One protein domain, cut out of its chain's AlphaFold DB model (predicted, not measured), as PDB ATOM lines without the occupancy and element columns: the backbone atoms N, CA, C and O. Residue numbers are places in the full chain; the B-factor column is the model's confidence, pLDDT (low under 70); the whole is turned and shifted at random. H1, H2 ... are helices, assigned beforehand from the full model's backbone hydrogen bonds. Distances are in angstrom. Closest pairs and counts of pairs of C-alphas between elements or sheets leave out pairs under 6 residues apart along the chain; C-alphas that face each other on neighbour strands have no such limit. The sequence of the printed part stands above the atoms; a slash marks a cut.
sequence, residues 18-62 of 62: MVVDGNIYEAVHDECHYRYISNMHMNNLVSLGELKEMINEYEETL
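What this domain is: This is residues 18 to 62 of the 62 residues of an uncharacterized protein of Bacillus camelliae (UniProt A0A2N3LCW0). A stretched-out chain holds two helices one after the other, H1 and H2, which have no contact with each other; a looped stretch, residues 18 to 29, makes one end and H2 the other. Residues 41 to 47 string the helices together, and no core forms between them. The printed part has 45 residues, with two named helices, H1 then H2, and no named strand; the class is all helix. It is extended, with a radius of gyration of the C-alphas of 16.7 A, a rod spanning 49 by 19 by 11 A.

Where its parts are: Residues 18 to 29 hold no named element; C-alpha 18 is at (17.529, 42.860, -24.487). H1, residues 30 to 40, measures 15.4 A from first to last C-alpha and begins with C-alpha 30 at (19.092, 46.788, -28.024). H2, residues 48 to 60, measures 18.8 A and ends with C-alpha 60 at (55.232, 47.138, -43.021).

How they stand to each other: H1 and H2 are apart, with no C-alpha of the one within 8 A of the other. A short link of 7 residues joins them. In H1 and H2 every O i to N i+4 pair is within hydrogen-bond range.

The domain as a whole: The C-alphas of Ile 24 and Glu 60, the two farthest apart, are 49.2 A apart. The printed part has no cut. Mean pLDDT of the printed part is 86.0; residues 41 to 42 and residue 62 are under 70.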
ATOM      1  N   MET A  18      16.657  43.949 -24.905       92.62
ATOM      2  CA  MET A  18      17.529  42.860 -24.487       92.62
ATOM      3  C   MET A  18      17.452  42.624 -22.981       92.62
ATOM      4  O   MET A  18      17.400  43.561 -22.182       92.62
ATOM      5  N   VAL A  19      17.486  41.345 -22.602       91.31
ATOM      6  CA  VAL A  19      17.530  40.872 -21.218       91.31
ATOM      7  C   VAL A  19      18.650  39.842 -21.111       91.31
ATOM      8  O   VAL A  19      18.569  38.774 -21.716       91.31
ATOM      9  N   VAL A  20      19.695  40.159 -20.349       80.44
ATOM     10  CA  VAL A  20      20.839  39.262 -20.133       80.44
ATOM     11  C   VAL A  20      20.471  38.230 -19.066       80.44
ATOM     12  O   VAL A  20      19.907  38.584 -18.032       80.44
ATOM     13  N   ASP A  21      20.729  36.948 -19.337       83.62
ATOM     14  CA  ASP A  21      20.497  35.818 -18.420       83.62
ATOM     15  C   ASP A  21      19.083  35.746 -17.805       83.62
ATOM     16  O   ASP A  21      18.877  35.235 -16.704       83.62
ATOM     17  N   GLY A  22      18.075  36.277 -18.507       81.62
ATOM     18  CA  GLY A  22      16.693  36.339 -18.017       81.62
ATOM     19  C   GLY A  22      16.464  37.329 -16.864       81.62
ATOM     20  O   GLY A  22      15.367  37.365 -16.299       81.62
ATOM     21  N   ASN A  23      17.454  38.156 -16.514       85.38
ATOM     22  CA  ASN A  23      17.344  39.150 -15.453       85.38
ATOM     23  C   ASN A  23      16.590  40.408 -15.916       85.38
ATOM     24  O   ASN A  23      17.168  41.376 -16.409       85.38
ATOM     25  N   ILE A  24      15.277  40.434 -15.683       85.50
ATOM     26  CA  ILE A  24      14.399  41.557 -16.059       85.50
ATOM     27  C   ILE A  24      14.768  42.904 -15.407       85.50
ATOM     28  O   ILE A  24      14.332  43.952 -15.884       85.50
ATOM     29  N   TYR A  25      15.562  42.907 -14.330       85.81
ATOM     30  CA  TYR A  25      16.033  44.137 -13.678       85.81
ATOM     31  C   TYR A  25      17.201  44.800 -14.420       85.81
ATOM     32  O   TYR A  25      17.552  45.946 -14.125       85.81
ATOM     33  N   GLU A  26      17.777  44.095 -15.392       87.75
ATOM     34  CA  GLU A  26      18.870  44.549 -16.250       87.75
ATOM     35  C   GLU A  26      18.432  44.684 -17.713       87.75
ATOM     36  O   GLU A  26      19.261  44.715 -18.616       87.75
ATOM     37  N   ALA A  27      17.123  44.817 -17.950       93.00
ATOM     38  CA  ALA A  27      16.591  45.086 -19.276       93.00
ATOM     39  C   ALA A  27      17.153  46.398 -19.851       93.00
ATOM     40  O   ALA A  27      17.225  47.437 -19.177       93.00
ATOM     41  N   VAL A  28      17.531  46.358 -21.123       93.75
ATOM     42  CA  VAL A  28      18.130  47.481 -21.852       93.75
ATOM     43  C   VAL A  28      17.559  47.552 -23.263       93.75
ATOM     44  O   VAL A  28      17.161  46.536 -23.824       93.75
ATOM     45  N   HIS A  29      17.535  48.748 -23.855       95.81
ATOM     46  CA  HIS A  29      17.342  48.880 -25.303       95.81
ATOM     47  C   HIS A  29      18.445  48.117 -26.042       95.81
ATOM     48  O   HIS A  29      19.598  48.158 -25.605       95.81
ATOM     49  N   ASP A  30      18.119  47.487 -27.169       93.56
ATOM     50  CA  ASP A  30      19.092  46.788 -28.024       93.56
ATOM     51  C   ASP A  30      20.323  47.665 -28.344       93.56
ATOM     52  O   ASP A  30      21.468  47.304 -28.054       93.56
ATOM     53  N   GLU A  31      20.093  48.907 -28.779       90.94
ATOM     54  CA  GLU A  31      21.162  49.881 -29.047       90.94
ATOM     55  C   GLU A  31      22.029  50.207 -27.815       90.94
ATOM     56  O   GLU A  31      23.236  50.450 -27.924       90.94
ATOM     57  N   CYS A  32      21.432  50.203 -26.621       91.12
ATOM     58  CA  CYS A  32      22.134  50.460 -25.370       91.12
ATOM     59  C   CYS A  32      22.986  49.259 -24.959       91.12
ATOM     60  O   CYS A  32      24.084  49.450 -24.434       91.12
ATOM     61  N   HIS A  33      22.512  48.040 -25.224       88.06
ATOM     62  CA  HIS A  33      23.284  46.822 -25.014       88.06
ATOM     63  C   HIS A  33      24.513  46.781 -25.924       88.06
ATOM     64  O   HIS A  33      25.623  46.534 -25.454       88.06
ATOM     65  N   TYR A  34      24.346  47.114 -27.208       82.62
ATOM     66  CA  TYR A  34      25.465  47.187 -28.146       82.62
ATOM     67  C   TYR A  34      26.523  48.201 -27.694       82.62
ATOM     68  O   TYR A  34      27.718  47.897 -27.680       82.62
ATOM     69  N   ARG A  35      26.096  49.395 -27.253       79.88
ATOM     70  CA  ARG A  35      27.006  50.398 -26.676       79.88
ATOM     71  C   ARG A  35      27.698  49.890 -25.417       79.88
ATOM     72  O   ARG A  35      28.885  50.140 -25.244       79.88
ATOM     73  N   TYR A  36      26.982  49.197 -24.539       79.00
ATOM     74  CA  TYR A  36      27.555  48.628 -23.323       79.00
ATOM     75  C   TYR A  36      28.650  47.603 -23.637       79.00
ATOM     76  O   TYR A  36      29.772  47.763 -23.162       79.00
ATOM     77  N   ILE A  37      28.376  46.628 -24.511       80.31
ATOM     78  CA  ILE A  37      29.371  45.645 -24.972       80.31
ATOM     79  C   ILE A  37      30.558  46.345 -25.636       80.31
ATOM     80  O   ILE A  37      31.714  46.038 -25.339       80.31
ATOM     81  N   SER A  38      30.278  47.331 -26.491       71.75
ATOM     82  CA  SER A  38      31.314  48.092 -27.190       71.75
ATOM     83  C   SER A  38      32.248  48.842 -26.237       71.75
ATOM     84  O   SER A  38      33.406  49.033 -26.585       71.75
ATOM     85  N   ASN A  39      31.778  49.237 -25.050       70.50
ATOM     86  CA  ASN A  39      32.595  49.893 -24.023       70.50
ATOM     87  C   ASN A  39      33.220  48.914 -23.006       70.50
ATOM     88  O   ASN A  39      34.097  49.315 -22.247       70.50
ATOM     89  N   MET A  40      32.755  47.662 -22.948       70.50
ATOM     90  CA  MET A  40      33.244  46.629 -22.022       70.50
ATOM     91  C   MET A  40      34.439  45.852 -22.576       70.50
ATOM     92  O   MET A  40      35.352  45.493 -21.834       70.50
ATOM     93  N   HIS A  41      34.449  45.581 -23.880       65.50
ATOM     94  CA  HIS A  41      35.658  45.110 -24.544       65.50
ATOM     95  C   HIS A  41      36.604  46.302 -24.721       65.50
ATOM     96  O   HIS A  41      36.129  47.419 -24.913       65.50
ATOM     97  N   MET A  42      37.924  46.087 -24.635       64.19
ATOM     98  CA  MET A  42      38.967  47.106 -24.865       64.19
ATOM     99  C   MET A  42      38.992  47.554 -26.338       64.19
ATOM    100  O   MET A  42      39.985  47.402 -27.045       64.19
ATOM    101  N   ASN A  43      37.859  48.036 -26.826       72.12
ATOM    102  CA  ASN A  43      37.677  48.505 -28.175       72.12
ATOM    103  C   ASN A  43      38.235  49.919 -28.240       72.12
ATOM    104  O   ASN A  43      37.809  50.807 -27.499       72.12
ATOM    105  N   ASN A  44      39.174  50.128 -29.153       74.12
ATOM    106  CA  ASN A  44      39.646  51.462 -29.470       74.12
ATOM    107  C   ASN A  44      38.707  52.069 -30.508       74.12
ATOM    108  O   ASN A  44      38.552  51.543 -31.611       74.12
ATOM    109  N   LEU A  45      38.076  53.185 -30.148       79.19
ATOM    110  CA  LEU A  45      37.430  54.044 -31.129       79.19
ATOM    111  C   LEU A  45      38.531  54.813 -31.853       79.19
ATOM    112  O   LEU A  45      39.186  55.660 -31.255       79.19
ATOM    113  N   VAL A  46      38.719  54.500 -33.130       87.06
ATOM    114  CA  VAL A  46      39.668  55.182 -34.011       87.06
ATOM    115  C   VAL A  46      38.914  55.854 -35.151       87.06
ATOM    116  O   VAL A  46      37.886  55.363 -35.628       87.06
ATOM    117  N   SER A  47      39.410  57.002 -35.590       93.12
ATOM    118  CA  SER A  47      38.976  57.647 -36.822       93.12
ATOM    119  C   SER A  47      39.378  56.820 -38.047       93.12
ATOM    120  O   SER A  47      40.247  55.950 -37.995       93.12
ATOM    121  N   LEU A  48      38.775  57.122 -39.200       94.25
ATOM    122  CA  LEU A  48      39.153  56.476 -40.460       94.25
ATOM    123  C   LEU A  48      40.623  56.741 -40.841       94.25
ATOM    124  O   LEU A  48      41.222  55.917 -41.524       94.25
ATOM    125  N   GLY A  49      41.187  57.887 -40.443       97.50
ATOM    126  CA  GLY A  49      42.600  58.207 -40.670       97.50
ATOM    127  C   GLY A  49      43.512  57.301 -39.850       97.50
ATOM    128  O   GLY A  49      44.324  56.587 -40.427       97.50
ATOM    129  N   GLU A  50      43.282  57.248 -38.537       96.19
ATOM    130  CA  GLU A  50      44.026  56.384 -37.607       96.19
ATOM    131  C   GLU A  50      43.922  54.904 -38.004       96.19
ATOM    132  O   GLU A  50      44.919  54.191 -38.008       96.19
ATOM    133  N   LEU A  51      42.742  54.440 -38.435       95.69
ATOM    134  CA  LEU A  51      42.582  53.068 -38.925       95.69
ATOM    135  C   LEU A  51      43.468  52.775 -40.148       95.69
ATOM    136  O   LEU A  51      44.037  51.691 -40.246       95.69
ATOM    137  N   LYS A  52      43.582  53.720 -41.089       96.88
ATOM    138  CA  LYS A  52      44.447  53.557 -42.270       96.88
ATOM    139  C   LYS A  52      45.925  53.527 -41.887       96.88
ATOM    140  O   LYS A  52      46.667  52.746 -42.466       96.88
ATOM    141  N   GLU A  53      46.333  54.351 -40.924       96.56
ATOM    142  CA  GLU A  53      47.702  54.356 -40.397       96.56
ATOM    143  C   GLU A  53      48.043  53.010 -39.747       96.56
ATOM    144  O   GLU A  53      49.034  52.394 -40.126       96.56
ATOM    145  N   MET A  54      47.163  52.484 -38.887       94.25
ATOM    146  CA  MET A  54      47.337  51.167 -38.258       94.25
ATOM    147  C   MET A  54      47.475  50.025 -39.275       94.25
ATOM    148  O   MET A  54      48.250  49.096 -39.059       94.25
ATOM    149  N   ILE A  55      46.709  50.067 -40.374       95.12
ATOM    150  CA  ILE A  55      46.794  49.063 -41.446       95.12
ATOM    151  C   ILE A  55      48.156  49.139 -42.141       95.12
ATOM    152  O   ILE A  55      48.803  48.107 -42.302       95.12
ATOM    153  N   ASN A  56      48.606  50.341 -42.509       96.12
ATOM    154  CA  ASN A  56      49.900  50.525 -43.166       96.12
ATOM    155  C   ASN A  56      51.057  50.058 -42.265       96.12
ATOM    156  O   ASN A  56      51.922  49.320 -42.724       96.12
ATOM    157  N   GLU A  57      51.045  50.428 -40.977       94.31
ATOM    158  CA  GLU A  57      52.054  49.981 -40.003       94.31
ATOM    159  C   GLU A  57      52.083  48.453 -39.874       94.31
ATOM    160  O   GLU A  57      53.153  47.851 -39.827       94.31
ATOM    161  N   TYR A  58      50.914  47.807 -39.844       92.44
ATOM    162  CA  TYR A  58      50.827  46.350 -39.774       92.44
ATOM    163  C   TYR A  58      51.436  45.681 -41.014       92.44
ATOM    164  O   TYR A  58      52.209  44.733 -40.876       92.44
ATOM    165  N   GLU A  59      51.138  46.189 -42.212       92.75
ATOM    166  CA  GLU A  59      51.675  45.664 -43.474       92.75
ATOM    167  C   GLU A  59      53.197  45.843 -43.600       92.75
ATOM    168  O   GLU A  59      53.856  44.969 -44.157       92.75
ATOM    169  N   GLU A  60      53.775  46.914 -43.047       88.00
ATOM    170  CA  GLU A  60      55.232  47.138 -43.021       88.00
ATOM    171  C   GLU A  60      55.985  46.188 -42.069       88.00
ATOM    172  O   GLU A  60      57.203  46.036 -42.177       88.00
ATOM    173  N   THR A  61      55.276  45.555 -41.128       81.81
ATOM    174  CA  THR A  61      55.852  44.603 -40.160       81.81
ATOM    175  C   THR A  61      55.770  43.134 -40.588       81.81
ATOM    176  O   THR A  61      56.272  42.268 -39.863       81.81
ATOM    177  N   LEU A  62      55.153  42.851 -41.742       65.75
ATOM    178  CA  LEU A  62      55.076  41.527 -42.377       65.75
ATOM    179  C   LEU A  62      56.260  41.275 -43.323       65.75
ATOM    180  O   LEU A  62      56.715  40.107 -43.359       65.75
TER     181      LEU A  62